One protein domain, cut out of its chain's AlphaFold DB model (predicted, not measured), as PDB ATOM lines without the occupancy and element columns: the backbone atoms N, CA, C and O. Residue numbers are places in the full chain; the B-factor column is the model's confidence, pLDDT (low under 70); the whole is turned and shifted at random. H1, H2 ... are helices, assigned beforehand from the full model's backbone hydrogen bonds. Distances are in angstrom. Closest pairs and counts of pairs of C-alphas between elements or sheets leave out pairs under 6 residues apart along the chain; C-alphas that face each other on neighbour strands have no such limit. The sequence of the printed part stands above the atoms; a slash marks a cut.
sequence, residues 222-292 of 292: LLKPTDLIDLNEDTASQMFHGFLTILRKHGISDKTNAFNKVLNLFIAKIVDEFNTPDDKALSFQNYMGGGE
ATOM      1  N   LEU A 222     133.574  99.997 116.976       62.94
ATOM      2  CA  LEU A 222     134.332 101.031 116.294       62.94
ATOM      3  C   LEU A 222     133.654 101.322 114.956       62.94
ATOM      4  O   LEU A 222     133.839 100.577 113.996       62.94
ATOM      5  N   LEU A 223     132.874 102.402 114.910       71.56
ATOM      6  CA  LEU A 223     132.335 102.960 113.672       71.56
ATOM      7  C   LEU A 223     133.466 103.171 112.667       71.56
ATOM      8  O   LEU A 223     134.491 103.756 113.020       71.56
ATOM      9  N   LYS A 224     133.253 102.736 111.430       83.31
ATOM     10  CA  LYS A 224     134.052 103.108 110.260       83.31
ATOM     11  C   LYS A 224     133.316 104.171 109.443       83.31
ATOM     12  O   LYS A 224     132.106 104.322 109.629       83.31
ATOM     13  N   PRO A 225     133.983 104.878 108.513       85.38
ATOM     14  CA  PRO A 225     133.304 105.809 107.611       85.38
ATOM     15  C   PRO A 225     132.093 105.187 106.896       85.38
ATOM     16  O   PRO A 225     131.032 105.799 106.834       85.38
ATOM     17  N   THR A 226     132.194 103.923 106.471       79.12
ATOM     18  CA  THR A 226     131.105 103.197 105.789       79.12
ATOM     19  C   THR A 226     129.897 102.878 106.671       79.12
ATOM     20  O   THR A 226     128.853 102.492 106.155       79.12
ATOM     21  N   ASP A 227     130.033 102.974 107.996       76.12
ATOM     22  CA  ASP A 227     128.941 102.728 108.946       76.12
ATOM     23  C   ASP A 227     128.129 104.001 109.264       76.12
ATOM     24  O   ASP A 227     127.154 103.941 110.024       76.12
ATOM     25  N   LEU A 228     128.556 105.164 108.760       82.94
ATOM     26  CA  LEU A 228     127.931 106.452 109.042       82.94
ATOM     27  C   LEU A 228     126.681 106.669 108.191       82.94
ATOM     28  O   LEU A 228     126.544 106.150 107.088       82.94
ATOM     29  N   ILE A 229     125.754 107.449 108.741       82.19
ATOM     30  CA  ILE A 229     124.511 107.839 108.079       82.19
ATOM     31  C   ILE A 229     124.571 109.346 107.873       82.19
ATOM     32  O   ILE A 229     124.916 110.076 108.806       82.19
ATOM     33  N   ASP A 230     124.208 109.796 106.675       82.44
ATOM     34  CA  ASP A 230     124.177 111.216 106.350       82.44
ATOM     35  C   ASP A 230     123.214 111.988 107.255       82.44
ATOM     36  O   ASP A 230     122.103 111.551 107.580       82.44
ATOM     37  N   LEU A 231     123.647 113.184 107.651       82.81
ATOM     38  CA  LEU A 231     122.839 114.089 108.451       82.81
ATOM     39  C   LEU A 231     121.728 114.699 107.581       82.81
ATOM     40  O   LEU A 231     122.010 115.416 106.623       82.81
ATOM     41  N   ASN A 232     120.465 114.468 107.945       86.19
ATOM     42  CA  ASN A 232     119.309 115.113 107.312       86.19
ATOM     43  C   ASN A 232     118.731 116.255 108.173       86.19
ATOM     44  O   ASN A 232     119.066 116.393 109.353       86.19
ATOM     45  N   GLU A 233     117.853 117.078 107.583       85.25
ATOM     46  CA  GLU A 233     117.269 118.261 108.240       85.25
ATOM     47  C   GLU A 233     116.495 117.923 109.522       85.25
ATOM     48  O   GLU A 233     116.618 118.632 110.526       85.25
ATOM     49  N   ASP A 234     115.743 116.821 109.519       75.81
ATOM     50  CA  ASP A 234     114.969 116.377 110.681       75.81
ATOM     51  C   ASP A 234     115.890 116.009 111.850       75.81
ATOM     52  O   ASP A 234     115.694 116.456 112.985       75.81
ATOM     53  N   THR A 235     116.943 115.239 111.571       72.06
ATOM     54  CA  THR A 235     117.929 114.808 112.569       72.06
ATOM     55  C   THR A 235     118.716 116.002 113.099       72.06
ATOM     56  O   THR A 235     118.871 116.154 114.313       72.06
ATOM     57  N   ALA A 236     119.150 116.902 112.212       79.38
ATOM     58  CA  ALA A 236     119.845 118.130 112.585       79.38
ATOM     59  C   ALA A 236     118.982 119.015 113.501       79.38
ATOM     60  O   ALA A 236     119.453 119.502 114.535       79.38
ATOM     61  N   SER A 237     117.694 119.162 113.176       79.25
ATOM     62  CA  SER A 237     116.737 119.923 113.984       79.25
ATOM     63  C   SER A 237     116.550 119.305 115.372       79.25
ATOM     64  O   SER A 237     116.581 120.014 116.384       79.25
ATOM     65  N   GLN A 238     116.425 117.978 115.458       75.75
ATOM     66  CA  GLN A 238     116.336 117.269 116.739       75.75
ATOM     67  C   GLN A 238     117.597 117.453 117.593       75.75
ATOM     68  O   GLN A 238     117.489 117.736 118.791       75.75
ATOM     69  N   MET A 239     118.787 117.354 116.991       81.00
ATOM     70  CA  MET A 239     120.059 117.596 117.682       81.00
ATOM     71  C   MET A 239     120.142 119.026 118.221       81.00
ATOM     72  O   MET A 239     120.512 119.232 119.380       81.00
ATOM     73  N   PHE A 240     119.733 120.012 117.421       84.38
ATOM     74  CA  PHE A 240     119.710 121.413 117.827       84.38
ATOM     75  C   PHE A 240     118.755 121.661 119.006       84.38
ATOM     76  O   PHE A 240     119.126 122.300 119.995       84.38
ATOM     77  N   HIS A 241     117.544 121.099 118.969       81.81
ATOM     78  CA  HIS A 241     116.609 121.175 120.095       81.81
ATOM     79  C   HIS A 241     117.131 120.461 121.348       81.81
ATOM     80  O   HIS A 241     116.935 120.955 122.467       81.81
ATOM     81  N   GLY A 242     117.831 119.337 121.178       82.88
ATOM     82  CA  GLY A 242     118.532 118.642 122.255       82.88
ATOM     83  C   GLY A 242     119.575 119.540 122.917       82.88
ATOM     84  O   GLY A 242     119.551 119.719 124.137       82.88
ATOM     85  N   PHE A 243     120.413 120.196 122.114       86.56
ATOM     86  CA  PHE A 243     121.405 121.156 122.595       86.56
ATOM     87  C   PHE A 243     120.763 122.313 123.376       86.56
ATOM     88  O   PHE A 243     121.149 122.574 124.517       86.56
ATOM     89  N   LEU A 244     119.719 122.954 122.838       84.12
ATOM     90  CA  LEU A 244     118.996 124.024 123.543       84.12
ATOM     91  C   LEU A 244     118.389 123.552 124.872       84.12
ATOM     92  O   LEU A 244     118.367 124.301 125.855       84.12
ATOM     93  N   THR A 245     117.900 122.313 124.912       83.19
ATOM     94  CA  THR A 245     117.352 121.702 126.127       83.19
ATOM     95  C   THR A 245     118.432 121.522 127.190       83.19
ATOM     96  O   THR A 245     118.180 121.823 128.357       83.19
ATOM     97  N   ILE A 246     119.636 121.092 126.801       81.75
ATOM     98  CA  ILE A 246     120.791 120.955 127.701       81.75
ATOM     99  C   ILE A 246     121.166 122.318 128.292       81.75
ATOM    100  O   ILE A 246     121.238 122.446 129.514       81.75
ATOM    101  N   LEU A 247     121.318 123.354 127.457       86.69
ATOM    102  CA  LEU A 247     121.659 124.700 127.937       86.69
ATOM    103  C   LEU A 247     120.658 125.204 128.983       86.69
ATOM    104  O   LEU A 247     121.055 125.717 130.027       86.69
ATOM    105  N   ARG A 248     119.357 125.015 128.721       86.94
ATOM    106  CA  ARG A 248     118.285 125.429 129.635       86.94
ATOM    107  C   ARG A 248     118.310 124.645 130.944       86.94
ATOM    108  O   ARG A 248     118.188 125.252 132.001       86.94
ATOM    109  N   LYS A 249     118.464 123.317 130.880       84.12
ATOM    110  CA  LYS A 249     118.484 122.445 132.067       84.12
ATOM    111  C   LYS A 249     119.650 122.748 133.003       84.12
ATOM    112  O   LYS A 249     119.484 122.635 134.211       84.12
ATOM    113  N   HIS A 250     120.796 123.144 132.455       85.19
ATOM    114  CA  HIS A 250     122.008 123.412 133.230       85.19
ATOM    115  C   HIS A 250     122.269 124.905 133.483       85.19
ATOM    116  O   HIS A 250     123.344 125.257 133.955       85.19
ATOM    117  N   GLY A 251     121.312 125.790 133.174       86.62
ATOM    118  CA  GLY A 251     121.439 127.227 133.445       86.62
ATOM    119  C   GLY A 251     122.594 127.908 132.700       86.62
ATOM    120  O   GLY A 251     123.120 128.913 133.175       86.62
ATOM    121  N   ILE A 252     123.010 127.374 131.546       87.75
ATOM    122  CA  ILE A 252     124.139 127.911 130.778       87.75
ATOM    123  C   ILE A 252     123.683 129.182 130.054       87.75
ATOM    124  O   ILE A 252     122.959 129.129 129.058       87.75
ATOM    125  N   SER A 253     124.101 130.336 130.575       82.50
ATOM    126  CA  SER A 253     123.765 131.660 130.041       82.50
ATOM    127  C   SER A 253     124.675 132.094 128.886       82.50
ATOM    128  O   SER A 253     124.210 132.766 127.965       82.50
ATOM    129  N   ASP A 254     125.942 131.668 128.891       89.56
ATOM    130  CA  ASP A 254     126.912 131.945 127.825       89.56
ATOM    131  C   ASP A 254     126.713 130.998 126.632       89.56
ATOM    132  O   ASP A 254     127.397 129.984 126.446       89.56
ATOM    133  N   LYS A 255     125.708 131.331 125.820       86.38
ATOM    134  CA  LYS A 255     125.335 130.560 124.629       86.38
ATOM    135  C   LYS A 255     126.428 130.570 123.564       86.38
ATOM    136  O   LYS A 255     126.579 129.572 122.868       86.38
ATOM    137  N   THR A 256     127.184 131.661 123.443       88.19
ATOM    138  CA  THR A 256     128.235 131.813 122.428       88.19
ATOM    139  C   THR A 256     129.374 130.834 122.682       88.19
ATOM    140  O   THR A 256     129.775 130.098 121.784       88.19
ATOM    141  N   ASN A 257     129.856 130.751 123.924       88.19
ATOM    142  CA  ASN A 257     130.902 129.800 124.290       88.19
ATOM    143  C   ASN A 257     130.423 128.344 124.171       88.19
ATOM    144  O   ASN A 257     131.135 127.490 123.644       88.19
ATOM    145  N   ALA A 258     129.191 128.054 124.599       87.62
ATOM    146  CA  ALA A 258     128.623 126.717 124.450       87.62
ATOM    147  C   ALA A 258     128.482 126.302 122.975       87.62
ATOM    148  O   ALA A 258     128.793 125.164 122.627       87.62
ATOM    149  N   PHE A 259     128.066 127.230 122.109       87.19
ATOM    150  CA  PHE A 259     128.005 127.013 120.667       87.19
ATOM    151  C   PHE A 259     129.392 126.729 120.083       87.19
ATOM    152  O   PHE A 259     129.547 125.736 119.378       87.19
ATOM    153  N   ASN A 260     130.412 127.517 120.439       89.94
ATOM    154  CA  ASN A 260     131.787 127.295 119.975       89.94
ATOM    155  C   ASN A 260     132.305 125.901 120.351       89.94
ATOM    156  O   ASN A 260     132.934 125.234 119.535       89.94
ATOM    157  N   LYS A 261     132.014 125.428 121.569       88.75
ATOM    158  CA  LYS A 261     132.393 124.072 121.992       88.75
ATOM    159  C   LYS A 261     131.727 123.002 121.132       88.75
ATOM    160  O   LYS A 261     132.406 122.088 120.684       88.75
ATOM    161  N   VAL A 262     130.425 123.121 120.876       87.56
ATOM    162  CA  VAL A 262     129.701 122.168 120.021       87.56
ATOM    163  C   VAL A 262     130.194 122.221 118.578       87.56
ATOM    164  O   VAL A 262     130.433 121.172 117.990       87.56
ATOM    165  N   LEU A 263     130.421 123.415 118.030       89.38
ATOM    166  CA  LEU A 263     130.985 123.587 116.693       89.38
ATOM    167  C   LEU A 263     132.360 122.917 116.576       89.38
ATOM    168  O   LEU A 263     132.606 122.195 115.616       89.38
ATOM    169  N   ASN A 264     133.226 123.085 117.576       92.81
ATOM    170  CA  ASN A 264     134.532 122.427 117.603       92.81
ATOM    171  C   ASN A 264     134.410 120.897 117.625       92.81
ATOM    172  O   ASN A 264     135.184 120.224 116.951       92.81
ATOM    173  N   LEU A 265     133.435 120.341 118.357       90.38
ATOM    174  CA  LEU A 265     133.165 118.898 118.348       90.38
ATOM    175  C   LEU A 265     132.690 118.419 116.968       90.38
ATOM    176  O   LEU A 265     133.141 117.374 116.507       90.38
ATOM    177  N   PHE A 266     131.840 119.190 116.280       89.12
ATOM    178  CA  PHE A 266     131.442 118.880 114.903       89.12
ATOM    179  C   PHE A 266     132.623 118.924 113.936       89.12
ATOM    180  O   PHE A 266     132.783 118.009 113.137       89.12
ATOM    181  N   ILE A 267     133.477 119.945 114.023       92.81
ATOM    182  CA  ILE A 267     134.676 120.041 113.182       92.81
ATOM    183  C   ILE A 267     135.598 118.848 113.443       92.81
ATOM    184  O   ILE A 267     136.059 118.225 112.493       92.81
ATOM    185  N   ALA A 268     135.830 118.491 114.709       93.00
ATOM    186  CA  ALA A 268     136.638 117.327 115.062       93.00
ATOM    187  C   ALA A 268     136.059 116.028 114.479       93.00
ATOM    188  O   ALA A 268     136.814 115.225 113.934       93.00
ATOM    189  N   LYS A 269     134.729 115.859 114.517       91.25
ATOM    190  CA  LYS A 269     134.045 114.734 113.868       91.25
ATOM    191  C   LYS A 269     134.272 114.730 112.355       91.25
ATOM    192  O   LYS A 269     134.714 113.719 111.831       91.25
ATOM    193  N   ILE A 270     134.024 115.847 111.670       91.88
ATOM    194  CA  ILE A 270     134.172 115.962 110.207       91.88
ATOM    195  C   ILE A 270     135.612 115.664 109.777       91.88
ATOM    196  O   ILE A 270     135.841 114.952 108.804       91.88
ATOM    197  N   VAL A 271     136.595 116.190 110.511       95.00
ATOM    198  CA  VAL A 271     138.018 115.951 110.239       95.00
ATOM    199  C   VAL A 271     138.367 114.472 110.402       95.00
ATOM    200  O   VAL A 271     139.104 113.934 109.580       95.00
ATOM    201  N   ASP A 272     137.858 113.815 111.441       94.56
ATOM    202  CA  ASP A 272     138.072 112.383 111.660       94.56
ATOM    203  C   ASP A 272     137.417 111.528 110.564       94.56
ATOM    204  O   ASP A 272     138.058 110.625 110.032       94.56
ATOM    205  N   GLU A 273     136.188 111.856 110.162       92.38
ATOM    206  CA  GLU A 273     135.476 111.181 109.067       92.38
ATOM    207  C   GLU A 273     136.208 111.307 107.734       92.38
ATOM    208  O   GLU A 273     136.359 110.320 107.023       92.38
ATOM    209  N   PHE A 274     136.703 112.503 107.410       93.00
ATOM    210  CA  PHE A 274     137.358 112.768 106.131       93.00
ATOM    211  C   PHE A 274     138.742 112.114 106.011       93.00
ATOM    212  O   PHE A 274     139.165 111.748 104.917       93.00
ATOM    213  N   ASN A 275     139.477 112.001 107.121       94.50
ATOM    214  CA  ASN A 275     140.859 111.512 107.109       94.50
ATOM    215  C   ASN A 275     140.993 110.018 107.432       94.50
ATOM    216  O   ASN A 275     142.081 109.459 107.274       94.50
ATOM    217  N   THR A 276     139.927 109.368 107.901       91.44
ATOM    218  CA  THR A 276     139.945 107.940 108.223       91.44
ATOM    219  C   THR A 276     139.622 107.118 106.973       91.44
ATOM    220  O   THR A 276     138.587 107.353 106.359       91.44
ATOM    221  N   PRO A 277     140.461 106.138 106.585       92.19
ATOM    222  CA  PRO A 277     140.129 105.215 105.501       92.19
ATOM    223  C   PRO A 277     138.855 104.407 105.786       92.19
ATOM    224  O   PRO A 277     138.618 104.020 106.929       92.19
ATOM    225  N   ASP A 278     138.093 104.076 104.741       85.88
ATOM    226  CA  ASP A 278     136.804 103.366 104.825       85.88
ATOM    227  C   ASP A 278     136.849 102.053 105.621       85.88
ATOM    228  O   ASP A 278     135.878 101.666 106.269       85.88
ATOM    229  N   ASP A 279     137.981 101.350 105.592       77.88
ATOM    230  CA  ASP A 279     138.169 100.072 106.271       77.88
ATOM    231  C   ASP A 279     138.642 100.211 107.729       77.88
ATOM    232  O   ASP A 279     138.678  99.206 108.457       77.88
ATOM    233  N   LYS A 280     138.944 101.434 108.183       79.12
ATOM    234  CA  LYS A 280     139.457 101.741 109.521       79.12
ATOM    235  C   LYS A 280     138.415 102.370 110.438       79.12
ATOM    236  O   LYS A 280     137.459 103.008 110.025       79.12
ATOM    237  N   ALA A 281     138.644 102.162 111.729       80.69
ATOM    238  CA  ALA A 281     137.865 102.753 112.801       80.69
ATOM    239  C   ALA A 281     138.084 104.269 112.894       80.69
ATOM    240  O   ALA A 281     139.225 104.728 112.884       80.69
ATOM    241  N   LEU A 282     136.990 105.006 113.073       83.62
ATOM    242  CA  LEU A 282     136.967 106.426 113.416       83.62
ATOM    243  C   LEU A 282     137.578 106.654 114.804       83.62
ATOM    244  O   LEU A 282     137.408 105.842 115.716       83.62
ATOM    245  N   SER A 283     138.260 107.772 115.002       83.75
ATOM    246  CA  SER A 283     138.845 108.124 116.303       83.75
ATOM    247  C   SER A 283     137.865 108.920 117.164       83.75
ATOM    248  O   SER A 283     137.851 108.783 118.389       83.75
ATOM    249  N   PHE A 284     137.019 109.733 116.531       86.38
ATOM    250  CA  PHE A 284     136.007 110.567 117.165       86.38
ATOM    251  C   PHE A 284     134.679 109.805 117.233       86.38
ATOM    252  O   PHE A 284     133.761 109.971 116.423       86.38
ATOM    253  N   GLN A 285     134.585 108.936 118.233       73.62
ATOM    254  CA  GLN A 285     133.376 108.198 118.568       73.62
ATOM    255  C   GLN A 285     133.286 107.958 120.076       73.62
ATOM    256  O   GLN A 285     134.296 107.935 120.777       73.62
ATOM    257  N   ASN A 286     132.065 107.791 120.588       60.72
ATOM    258  CA  ASN A 286     131.872 107.433 121.988       60.72
ATOM    259  C   ASN A 286     132.268 105.970 122.192       60.72
ATOM    260  O   ASN A 286     131.570 105.064 121.734       60.72
ATOM    261  N   TYR A 287     133.354 105.748 122.928       51.56
ATOM    262  CA  TYR A 287     133.688 104.442 123.477       51.56
ATOM    263  C   TYR A 287     132.669 104.114 124.568       51.56
ATOM    264  O   TYR A 287     132.770 104.567 125.709       51.56
ATOM    265  N   MET A 288     131.638 103.356 124.213       44.03
ATOM    266  CA  MET A 288     130.703 102.804 125.190       44.03
ATOM    267  C   MET A 288     131.398 101.622 125.869       44.03
ATOM    268  O   MET A 288     131.182 100.478 125.500       44.03
ATOM    269  N   GLY A 289     132.320 101.913 126.788       36.72
ATOM    270  CA  GLY A 289     133.110 100.896 127.479       36.72
ATOM    271  C   GLY A 289     134.464 101.408 127.962       36.72
ATOM    272  O   GLY A 289     135.487 101.103 127.357       36.72
ATOM    273  N   GLY A 290     134.468 102.128 129.087       29.69
ATOM    274  CA  GLY A 290     135.682 102.413 129.858       29.69
ATOM    275  C   GLY A 290     135.957 103.897 130.052       29.69
ATOM    276  O   GLY A 290     136.685 104.501 129.276       29.69
ATOM    277  N   GLY A 291     135.401 104.452 131.128       25.08
ATOM    278  CA  GLY A 291     136.051 105.531 131.860       25.08
ATOM    279  C   GLY A 291     136.547 104.952 133.180       25.08
ATOM    280  O   GLY A 291     135.740 104.733 134.084       25.08
ATOM    281  N   GLU A 292     137.839 104.637 133.237       26.95
ATOM    282  CA  GLU A 292     138.658 105.169 134.331       26.95
ATOM    283  C   GLU A 292     138.997 106.624 133.986       26.95
ATOM    284  O   GLU A 292     139.207 106.897 132.778       26.95
TER     285      GLU A 292
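AT A GLANCE: This is residues 222 to 292 of the 292 residues of the protein "Type I restriction enzyme HsdR N-terminal domain-containing protein" of Lactobacillus gasseri (UniProt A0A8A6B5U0). Two helices, H1 and the longer H2, make a loose V, their nearest ends joined by the tight link at residues 250 to 254, with few contacts between the two arms. The stretch before H1 runs from near the far end of H2 to the far end of H1, as a third side of an open, flat frame, and the tail after H2 folds back past that far end of H2 before leading away from it. The printed part has 71 residues with two named helices, H1 then H2 along the chain, and no named strand; its class is all helix. The whole is loose, with a radius of gyration of the C-alphas of 14.5 A, and the C-alphas span 42 by 36 by 18 A.

HOW THE PARTS SIT: H2, residues 255 to 275, is the longest helix. H1, residues 233 to 249, is close to H2 but not clearly touching it, with 1 pair of C-alphas within 8 A. The closest C-alphas of the two are those of Leu 247 and Lys 255, 7.7 A apart. Their lines stand at a steep tilt of 41 degrees and run opposite ways, with centres 15.0 A apart. Residues 229 to 242 stand free, of which 233 to 242 belong to H1. In H1 and H2 every O i to N i+4 pair is within hydrogen-bond range.

IN THESE COORDINATES: H2 has 21 residues and runs 30.2 A from C-alpha 255 at (125.335, 130.560, 124.629) to C-alpha 275 at (140.859, 111.512, 107.109). H1 has 17 residues and measures 24.2 A, beginning with C-alpha 233 at (117.269, 118.261, 108.240).

THE WHOLE: The two C-alphas farthest apart are those of Ser 253 and Asp 279, at 42.1 A. The printed part has no cut, and residues 276 to 292 hold no named element. The mean pLDDT of the printed part is 80.4, and residue 222 and residues 286 to 292 are under 70.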